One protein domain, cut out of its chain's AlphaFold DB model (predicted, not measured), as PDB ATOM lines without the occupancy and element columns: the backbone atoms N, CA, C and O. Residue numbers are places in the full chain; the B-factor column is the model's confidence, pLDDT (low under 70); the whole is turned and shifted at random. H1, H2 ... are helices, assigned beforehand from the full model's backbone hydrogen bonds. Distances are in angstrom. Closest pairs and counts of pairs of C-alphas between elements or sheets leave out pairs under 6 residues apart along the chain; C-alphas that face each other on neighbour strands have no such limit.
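Overview. This is residues 215 to 284 of the 445 residues of an uncharacterized protein of Phlebotomus papatasi (UniProt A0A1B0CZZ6). What shape do these atoms make? A small, loosely joined head of three short helices, H1, H2 and H3, is gathered round the first part of a long helix, H4, and residues 269 to 284, of which 269 to 283 belong to H4, stick out from it as a straight arm. H2 crosses the beginning of H4 about perpendicular, H3 makes a corner with H2, and H1 lies near both H2 and H4 without clearly touching either. What is it built of, and how large is it? The printed part has 70 residues with four named helices, H1, H2, H3 and H4 in that order, and no named strand, an all helix class. The whole is loose, with a radius of gyration of the C-alphas of 14.0 A, and spans 42 by 28 by 18 A, the arm making the length.

Along the chain. Where do the first helices run? H1 is residues 215 to 227, 18.2 A from first to last C-alpha, with C-alpha 215 at (157.859, 168.308, 126.486). H2 is residues 236 to 246, 15.7 A long, and H3 is residues 248 to 254, 9.7 A long. Where does the longest helix run? H4 is residues 258 to 283, 37.0 A long, from C-alpha 258 at (169.924, 181.334, 129.556) to C-alpha 283 at (143.639, 180.967, 103.499).

Arrangement. How does H1 stand to the others? H1 and H2 are close but not clearly touching, at a steep tilt of 59 degrees, opposite ways; their closest C-alphas, of Tyr 223 and Phe 243, are 7.3 A apart. H1 and H3 are also close but not clearly touching, with the closest C-alphas, of Glu 216 and Ile 250, 7.2 A apart. H1 and H4 are near each other, with 10 pairs of C-alphas within 10 A. What does H2 touch? H2 and H3 touch only at the corner by their link, and only just, with 3 pairs of C-alphas within 8 A; the closest are those of Leu 244 and Ser 251, 5.0 A apart. H2 and H4 touch about perpendicular, at 79 degrees, H4 with residues 258 to 262 alone; the closest C-alphas, of Tyr 240 and Trp 258, are 5.4 A apart. How do H3 and H4 meet? They are close but not clearly touching, about perpendicular at 90 degrees, with the closest C-alphas, of Val 254 and Ile 260, 7.1 A apart. Are the helices' backbones well formed? In H1, H2 and H4 every O i to N i+4 pair is within hydrogen-bond range, and in H3 2 of 3 are.

Size, cuts and confidence. How far does it reach? The two C-alphas farthest apart, of Phe 252 and Gly 284, are 43.5 A apart. Without the residues that stand free, 269 to 284, the body spans 29 by 21 by 21 A. Is the printed part whole, and are its links long? The printed part has no cut; the links H2 to H3 and H3 to H4 are tight, and the link H1 to H2, 8 residues, is short. Where is confidence low? The mean pLDDT of the printed part is 88.9, and residues 229 to 234 are under 70.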
ATOM      1  N   GLN A 215     158.212 167.992 125.104       95.81
ATOM      2  CA  GLN A 215     157.859 168.308 126.486       95.81
ATOM      3  C   GLN A 215     158.541 169.598 126.957       95.81
ATOM      4  O   GLN A 215     157.867 170.490 127.464       95.81
ATOM      5  N   GLU A 216     159.845 169.756 126.717       95.38
ATOM      6  CA  GLU A 216     160.579 170.985 127.053       95.38
ATOM      7  C   GLU A 216     160.039 172.205 126.307       95.38
ATOM      8  O   GLU A 216     159.899 173.286 126.882       95.38
ATOM      9  N   VAL A 217     159.725 172.040 125.017       96.25
ATOM     10  CA  VAL A 217     159.123 173.105 124.205       96.25
ATOM     11  C   VAL A 217     157.746 173.478 124.752       96.25
ATOM     12  O   VAL A 217     157.435 174.666 124.839       96.25
ATOM     13  N   SER A 218     156.944 172.494 125.160       96.00
ATOM     14  CA  SER A 218     155.632 172.711 125.772       96.00
ATOM     15  C   SER A 218     155.744 173.452 127.109       96.00
ATOM     16  O   SER A 218     155.081 174.473 127.291       96.00
ATOM     17  N   CYS A 219     156.650 173.027 128.000       96.12
ATOM     18  CA  CYS A 219     156.936 173.714 129.264       96.12
ATOM     19  C   CYS A 219     157.375 175.164 129.031       96.12
ATOM     20  O   CYS A 219     156.870 176.074 129.683       96.12
ATOM     21  N   LEU A 220     158.254 175.399 128.054       95.38
ATOM     22  CA  LEU A 220     158.719 176.737 127.695       95.38
ATOM     23  C   LEU A 220     157.585 177.631 127.178       95.38
ATOM     24  O   LEU A 220     157.483 178.790 127.571       95.38
ATOM     25  N   ILE A 221     156.725 177.108 126.300       95.12
ATOM     26  CA  ILE A 221     155.570 177.852 125.779       95.12
ATOM     27  C   ILE A 221     154.563 178.134 126.896       95.12
ATOM     28  O   ILE A 221     154.046 179.247 126.967       95.12
ATOM     29  N   SER A 222     154.293 177.152 127.760       95.06
ATOM     30  CA  SER A 222     153.396 177.298 128.908       95.06
ATOM     31  C   SER A 222     153.899 178.381 129.861       95.06
ATOM     32  O   SER A 222     153.157 179.310 130.173       95.06
ATOM     33  N   TYR A 223     155.191 178.341 130.204       94.75
ATOM     34  CA  TYR A 223     155.839 179.364 131.021       94.75
ATOM     35  C   TYR A 223     155.714 180.756 130.399       94.75
ATOM     36  O   TYR A 223     155.328 181.700 131.079       94.75
ATOM     37  N   ILE A 224     155.976 180.894 129.093       92.12
ATOM     38  CA  ILE A 224     155.826 182.177 128.391       92.12
ATOM     39  C   ILE A 224     154.387 182.680 128.452       92.12
ATOM     40  O   ILE A 224     154.178 183.865 128.679       92.12
ATOM     41  N   LYS A 225     153.394 181.804 128.276       90.25
ATOM     42  CA  LYS A 225     151.978 182.180 128.348       90.25
ATOM     43  C   LYS A 225     151.561 182.634 129.744       90.25
ATOM     44  O   LYS A 225     150.837 183.620 129.835       90.25
ATOM     45  N   SER A 226     152.009 181.948 130.796       90.69
ATOM     46  CA  SER A 226     151.655 182.301 132.175       90.69
ATOM     47  C   SER A 226     152.323 183.594 132.636       90.69
ATOM     48  O   SER A 226     151.696 184.388 133.319       90.69
ATOM     49  N   THR A 227     153.557 183.851 132.201       87.06
ATOM     50  CA  THR A 227     154.318 185.049 132.599       87.06
ATOM     51  C   THR A 227     154.170 186.239 131.651       87.06
ATOM     52  O   THR A 227     154.683 187.310 131.951       87.06
ATOM     53  N   LEU A 228     153.476 186.089 130.513       77.31
ATOM     54  CA  LEU A 228     153.266 187.159 129.522       77.31
ATOM     55  C   LEU A 228     152.480 188.364 130.069       77.31
ATOM     56  O   LEU A 228     152.580 189.445 129.493       77.31
ATOM     57  N   TRP A 229     151.723 188.173 131.151       69.81
ATOM     58  CA  TRP A 229     150.892 189.206 131.773       69.81
ATOM     59  C   TRP A 229     151.657 190.046 132.804       69.81
ATOM     60  O   TRP A 229     151.434 191.249 132.870       69.81
ATOM     61  N   ASP A 230     152.646 189.467 133.486       66.56
ATOM     62  CA  ASP A 230     153.438 190.138 134.533       66.56
ATOM     63  C   ASP A 230     154.665 190.887 133.970       66.56
ATOM     64  O   ASP A 230     155.689 191.044 134.639       66.56
ATOM     65  N   PHE A 231     154.621 191.316 132.704       59.09
ATOM     66  CA  PHE A 231     155.757 191.960 132.030       59.09
ATOM     67  C   PHE A 231     155.938 193.436 132.433       59.09
ATOM     68  O   PHE A 231     156.017 194.324 131.583       59.09
ATOM     69  N   GLU A 232     156.160 193.706 133.718       53.72
ATOM     70  CA  GLU A 232     156.888 194.907 134.144       53.72
ATOM     71  C   GLU A 232     158.390 194.743 133.845       53.72
ATOM     72  O   GLU A 232     159.225 194.539 134.716       53.72
ATOM     73  N   LYS A 233     158.730 194.751 132.546       65.69
ATOM     74  CA  LYS A 233     160.083 194.839 131.951       65.69
ATOM     75  C   LYS A 233     161.262 194.210 132.745       65.69
ATOM     76  O   LYS A 233     162.312 194.857 132.843       65.69
ATOM     77  N   PRO A 234     161.221 192.952 133.232       67.62
ATOM     78  CA  PRO A 234     162.447 192.339 133.727       67.62
ATOM     79  C   PRO A 234     163.445 192.176 132.573       67.62
ATOM     80  O   PRO A 234     163.072 191.911 131.421       67.62
ATOM     81  N   LYS A 235     164.742 192.320 132.872       83.19
ATOM     82  CA  LYS A 235     165.798 192.037 131.893       83.19
ATOM     83  C   LYS A 235     165.646 190.575 131.407       83.19
ATOM     84  O   LYS A 235     165.386 189.684 132.221       83.19
ATOM     85  N   PRO A 236     165.787 190.291 130.093       84.00
ATOM     86  CA  PRO A 236     165.533 188.956 129.542       84.00
ATOM     87  C   PRO A 236     166.347 187.826 130.189       84.00
ATOM     88  O   PRO A 236     165.926 186.674 130.178       84.00
ATOM     89  N   ASP A 237     167.521 188.136 130.730       89.88
ATOM     90  CA  ASP A 237     168.378 187.184 131.432       89.88
ATOM     91  C   ASP A 237     167.750 186.682 132.738       89.88
ATOM     92  O   ASP A 237     167.727 185.473 132.955       89.88
ATOM     93  N   VAL A 238     167.195 187.572 133.564       90.12
ATOM     94  CA  VAL A 238     166.512 187.221 134.821       90.12
ATOM     95  C   VAL A 238     165.325 186.306 134.534       90.12
ATOM     96  O   VAL A 238     165.164 185.263 135.166       90.12
ATOM     97  N   TYR A 239     164.551 186.647 133.508       90.19
ATOM     98  CA  TYR A 239     163.387 185.882 133.075       90.19
ATOM     99  C   TYR A 239     163.745 184.439 132.677       90.19
ATOM    100  O   TYR A 239     163.187 183.473 133.196       90.19
ATOM    101  N   TYR A 240     164.726 184.267 131.787       92.94
ATOM    102  CA  TYR A 240     165.131 182.933 131.339       92.94
ATOM    103  C   TYR A 240     165.884 182.142 132.412       92.94
ATOM    104  O   TYR A 240     165.828 180.915 132.401       92.94
ATOM    105  N   ARG A 241     166.574 182.811 133.343       93.69
ATOM    106  CA  ARG A 241     167.155 182.144 134.516       93.69
ATOM    107  C   ARG A 241     166.065 181.608 135.438       93.69
ATOM    108  O   ARG A 241     166.158 180.454 135.825       93.69
ATOM    109  N   ARG A 242     165.001 182.379 135.696       93.94
ATOM    110  CA  ARG A 242     163.855 181.929 136.503       93.94
ATOM    111  C   ARG A 242     163.160 180.714 135.887       93.94
ATOM    112  O   ARG A 242     162.837 179.776 136.608       93.94
ATOM    113  N   PHE A 243     163.008 180.690 134.561       94.69
ATOM    114  CA  PHE A 243     162.552 179.494 133.844       94.69
ATOM    115  C   PHE A 243     163.451 178.281 134.121       94.69
ATOM    116  O   PHE A 243     162.957 177.219 134.478       94.69
ATOM    117  N   LEU A 244     164.774 178.430 133.985       95.38
ATOM    118  CA  LEU A 244     165.709 177.330 134.235       95.38
ATOM    119  C   LEU A 244     165.683 176.867 135.700       95.38
ATOM    120  O   LEU A 244     165.793 175.673 135.946       95.38
ATOM    121  N   SER A 245     165.462 177.773 136.655       94.69
ATOM    122  CA  SER A 245     165.271 177.420 138.067       94.69
ATOM    123  C   SER A 245     163.989 176.619 138.320       94.69
ATOM    124  O   SER A 245     163.991 175.740 139.172       94.69
ATOM    125  N   MET A 246     162.904 176.890 137.583       94.31
ATOM    126  CA  MET A 246     161.640 176.145 137.701       94.31
ATOM    127  C   MET A 246     161.682 174.762 137.044       94.31
ATOM    128  O   MET A 246     160.899 173.889 137.412       94.31
ATOM    129  N   TYR A 247     162.584 174.552 136.083       94.69
ATOM    130  CA  TYR A 247     162.715 173.291 135.354       94.69
ATOM    131  C   TYR A 247     164.160 172.764 135.432       94.69
ATOM    132  O   TYR A 247     164.914 172.884 134.456       94.69
ATOM    133  N   PRO A 248     164.556 172.152 136.570       91.56
ATOM    134  CA  PRO A 248     165.927 171.703 136.808       91.56
ATOM    135  C   PRO A 248     166.437 170.704 135.769       91.56
ATOM    136  O   PRO A 248     167.598 170.796 135.375       91.56
ATOM    137  N   SER A 249     165.565 169.827 135.257       91.50
ATOM    138  CA  SER A 249     165.887 168.869 134.187       91.50
ATOM    139  C   SER A 249     166.420 169.568 132.934       91.50
ATOM    140  O   SER A 249     167.452 169.200 132.384       91.50
ATOM    141  N   ILE A 250     165.785 170.671 132.536       90.38
ATOM    142  CA  ILE A 250     166.238 171.492 131.410       90.38
ATOM    143  C   ILE A 250     167.549 172.195 131.770       90.38
ATOM    144  O   ILE A 250     168.449 172.298 130.933       90.38
ATOM    145  N   SER A 251     167.660 172.688 133.006       89.12
ATOM    146  CA  SER A 251     168.826 173.434 133.491       89.12
ATOM    147  C   SER A 251     170.113 172.611 133.511       89.12
ATOM    148  O   SER A 251     171.153 173.144 133.111       89.12
ATOM    149  N   PHE A 252     170.017 171.335 133.901       87.06
ATOM    150  CA  PHE A 252     171.120 170.384 133.974       87.06
ATOM    151  C   PHE A 252     171.742 170.200 132.588       87.06
ATOM    152  O   PHE A 252     172.913 170.502 132.367       87.06
ATOM    153  N   ASP A 253     170.900 169.895 131.607       80.12
ATOM    154  CA  ASP A 253     171.302 169.686 130.220       80.12
ATOM    155  C   ASP A 253     171.790 170.965 129.500       80.12
ATOM    156  O   ASP A 253     172.613 170.908 128.584       80.12
ATOM    157  N   VAL A 254     171.257 172.151 129.841       82.38
ATOM    158  CA  VAL A 254     171.706 173.436 129.249       82.38
ATOM    159  C   VAL A 254     172.948 173.998 129.969       82.38
ATOM    160  O   VAL A 254     173.641 174.875 129.434       82.38
ATOM    161  N   GLY A 255     173.246 173.528 131.182       79.75
ATOM    162  CA  GLY A 255     174.279 174.086 132.053       79.75
ATOM    163  C   GLY A 255     173.986 175.535 132.454       79.75
ATOM    164  O   GLY A 255     174.852 176.398 132.303       79.75
ATOM    165  N   MET A 256     172.742 175.832 132.860       80.06
ATOM    166  CA  MET A 256     172.271 177.163 133.307       80.06
ATOM    167  C   MET A 256     172.469 178.333 132.309       80.06
ATOM    168  O   MET A 256     172.310 179.512 132.644       80.06
ATOM    169  N   LYS A 257     172.783 178.051 131.039       89.75
ATOM    170  CA  LYS A 257     172.996 179.080 130.007       89.75
ATOM    171  C   LYS A 257     171.672 179.576 129.428       89.75
ATOM    172  O   LYS A 257     171.191 179.086 128.405       89.75
ATOM    173  N   TRP A 258     171.141 180.647 130.012       93.19
ATOM    174  CA  TRP A 258     169.924 181.334 129.556       93.19
ATOM    175  C   TRP A 258     169.934 181.726 128.062       93.19
ATOM    176  O   TRP A 258     168.887 181.791 127.415       93.19
ATOM    177  N   SER A 259     171.114 181.936 127.468       91.50
ATOM    178  CA  SER A 259     171.268 182.260 126.045       91.50
ATOM    179  C   SER A 259     170.740 181.165 125.110       91.50
ATOM    180  O   SER A 259     170.290 181.470 124.006       91.50
ATOM    181  N   ILE A 260     170.780 179.897 125.535       91.62
ATOM    182  CA  ILE A 260     170.281 178.761 124.747       91.62
ATOM    183  C   ILE A 260     168.747 178.788 124.710       91.62
ATOM    184  O   ILE A 260     168.158 178.658 123.637       91.62
ATOM    185  N   VAL A 261     168.110 179.072 125.852       93.69
ATOM    186  CA  VAL A 261     166.654 179.271 125.962       93.69
ATOM    187  C   VAL A 261     166.208 180.446 125.087       93.69
ATOM    188  O   VAL A 261     165.307 180.302 124.261       93.69
ATOM    189  N   LYS A 262     166.908 181.587 125.169       93.50
ATOM    190  CA  LYS A 262     166.654 182.750 124.300       93.50
ATOM    191  C   LYS A 262     166.764 182.399 122.814       93.50
ATOM    192  O   LYS A 262     165.919 182.814 122.016       93.50
ATOM    193  N   GLY A 263     167.792 181.638 122.432       92.12
ATOM    194  CA  GLY A 263     167.971 181.160 121.062       92.12
ATOM    195  C   GLY A 263     166.785 180.317 120.591       92.12
ATOM    196  O   GLY A 263     166.244 180.565 119.511       92.12
ATOM    197  N   LYS A 264     166.313 179.391 121.433       94.25
ATOM    198  CA  LYS A 264     165.142 178.559 121.134       94.25
ATOM    199  C   LYS A 264     163.866 179.380 120.983       94.25
ATOM    200  O   LYS A 264     163.127 179.167 120.028       94.25
ATOM    201  N   ILE A 265     163.623 180.352 121.856       93.38
ATOM    202  CA  ILE A 265     162.446 181.232 121.756       93.38
ATOM    203  C   ILE A 265     162.489 182.063 120.482       93.38
ATOM    204  O   ILE A 265     161.475 182.207 119.805       93.38
ATOM    205  N   THR A 266     163.660 182.591 120.129       92.25
ATOM    206  CA  THR A 266     163.836 183.353 118.887       92.25
ATOM    207  C   THR A 266     163.495 182.483 117.676       92.25
ATOM    208  O   THR A 266     162.757 182.918 116.792       92.25
ATOM    209  N   PHE A 267     163.947 181.225 117.679       91.81
ATOM    210  CA  PHE A 267     163.589 180.241 116.660       91.81
ATOM    211  C   PHE A 267     162.080 179.944 116.632       91.81
ATOM    212  O   PHE A 267     161.478 179.979 115.563       91.81
ATOM    213  N   LEU A 268     161.440 179.717 117.785       93.88
ATOM    214  CA  LEU A 268     159.992 179.480 117.867       93.88
ATOM    215  C   LEU A 268     159.180 180.681 117.359       93.88
ATOM    216  O   LEU A 268     158.207 180.500 116.632       93.88
ATOM    217  N   ARG A 269     159.602 181.913 117.668       91.69
ATOM    218  CA  ARG A 269     158.986 183.139 117.132       91.69
ATOM    219  C   ARG A 269     159.126 183.230 115.616       91.69
ATOM    220  O   ARG A 269     158.169 183.598 114.939       91.69
ATOM    221  N   GLN A 270     160.292 182.877 115.076       91.06
ATOM    222  CA  GLN A 270     160.515 182.837 113.633       91.06
ATOM    223  C   GLN A 270     159.610 181.798 112.954       91.06
ATOM    224  O   GLN A 270     158.968 182.123 111.957       91.06
ATOM    225  N   GLN A 271     159.519 180.589 113.515       91.50
ATOM    226  CA  GLN A 271     158.628 179.526 113.035       91.50
ATOM    227  C   GLN A 271     157.162 179.966 113.072       91.50
ATOM    228  O   GLN A 271     156.451 179.839 112.077       91.50
ATOM    229  N   TYR A 272     156.723 180.578 114.173       92.38
ATOM    230  CA  TYR A 272     155.377 181.134 114.289       92.38
ATOM    231  C   TYR A 272     155.107 182.223 113.240       92.38
ATOM    232  O   TYR A 272     154.053 182.226 112.611       92.38
ATOM    233  N   GLY A 273     156.068 183.120 112.993       89.56
ATOM    234  CA  GLY A 273     155.956 184.141 111.949       89.56
ATOM    235  C   GLY A 273     155.829 183.550 110.542       89.56
ATOM    236  O   GLY A 273     155.015 184.021 109.750       89.56
ATOM    237  N   GLN A 274     156.586 182.490 110.244       92.12
ATOM    238  CA  GLN A 274     156.486 181.758 108.978       92.12
ATOM    239  C   GLN A 274     155.133 181.058 108.834       92.12
ATOM    240  O   GLN A 274     154.479 181.222 107.805       92.12
ATOM    241  N   ALA A 275     154.679 180.354 109.873       90.62
ATOM    242  CA  ALA A 275     153.377 179.694 109.892       90.62
ATOM    243  C   ALA A 275     152.229 180.702 109.727       90.62
ATOM    244  O   ALA A 275     151.313 180.474 108.943       90.62
ATOM    245  N   LYS A 276     152.316 181.860 110.391       92.12
ATOM    246  CA  LYS A 276     151.344 182.950 110.253       92.12
ATOM    247  C   LYS A 276     151.319 183.522 108.834       92.12
ATOM    248  O   LYS A 276     150.242 183.723 108.279       92.12
ATOM    249  N   ALA A 277     152.486 183.774 108.237       89.75
ATOM    250  CA  ALA A 277     152.580 184.268 106.863       89.75
ATOM    251  C   ALA A 277     152.035 183.251 105.848       89.75
ATOM    252  O   ALA A 277     151.355 183.638 104.899       89.75
ATOM    253  N   TRP A 278     152.304 181.963 106.069       93.69
ATOM    254  CA  TRP A 278     151.757 180.877 105.266       93.69
ATOM    255  C   TRP A 278     150.232 180.802 105.386       93.69
ATOM    256  O   TRP A 278     149.552 180.785 104.365       93.69
ATOM    257  N   LEU A 279     149.682 180.860 106.603       93.12
ATOM    258  CA  LEU A 279     148.234 180.817 106.822       93.12
ATOM    259  C   LEU A 279     147.518 181.985 106.129       93.12
ATOM    260  O   LEU A 279     146.515 181.787 105.445       93.12
ATOM    261  N   LYS A 280     148.086 183.190 106.242       91.69
ATOM    262  CA  LYS A 280     147.583 184.382 105.556       91.69
ATOM    263  C   LYS A 280     147.643 184.232 104.036       91.69
ATOM    264  O   LYS A 280     146.705 184.622 103.351       91.69
ATOM    265  N   GLY A 281     148.733 183.672 103.509       90.44
ATOM    266  CA  GLY A 281     148.915 183.463 102.072       90.44
ATOM    267  C   GLY A 281     147.982 182.403 101.482       90.44
ATOM    268  O   GLY A 281     147.476 182.596 100.383       90.44
ATOM    269  N   THR A 282     147.741 181.312 102.209       94.19
ATOM    270  CA  THR A 282     146.945 180.176 101.723       94.19
ATOM    271  C   THR A 282     145.448 180.373 101.941       94.19
ATOM    272  O   THR A 282     144.658 180.042 101.065       94.19
ATOM    273  N   PHE A 283     145.048 180.913 103.094       93.12
ATOM    274  CA  PHE A 283     143.639 180.967 103.499       93.12
ATOM    275  C   PHE A 283     143.081 182.389 103.601       93.12
ATOM    276  O   PHE A 283     141.901 182.555 103.896       93.12
ATOM    277  N   GLY A 284     143.906 183.427 103.427       91.88
ATOM    278  CA  GLY A 284     143.489 184.811 103.681       91.88
ATOM    279  C   GLY A 284     143.154 185.092 105.153       91.88
ATOM    280  O   GLY A 284     142.652 186.166 105.470       91.88
TER     281      GLY A 284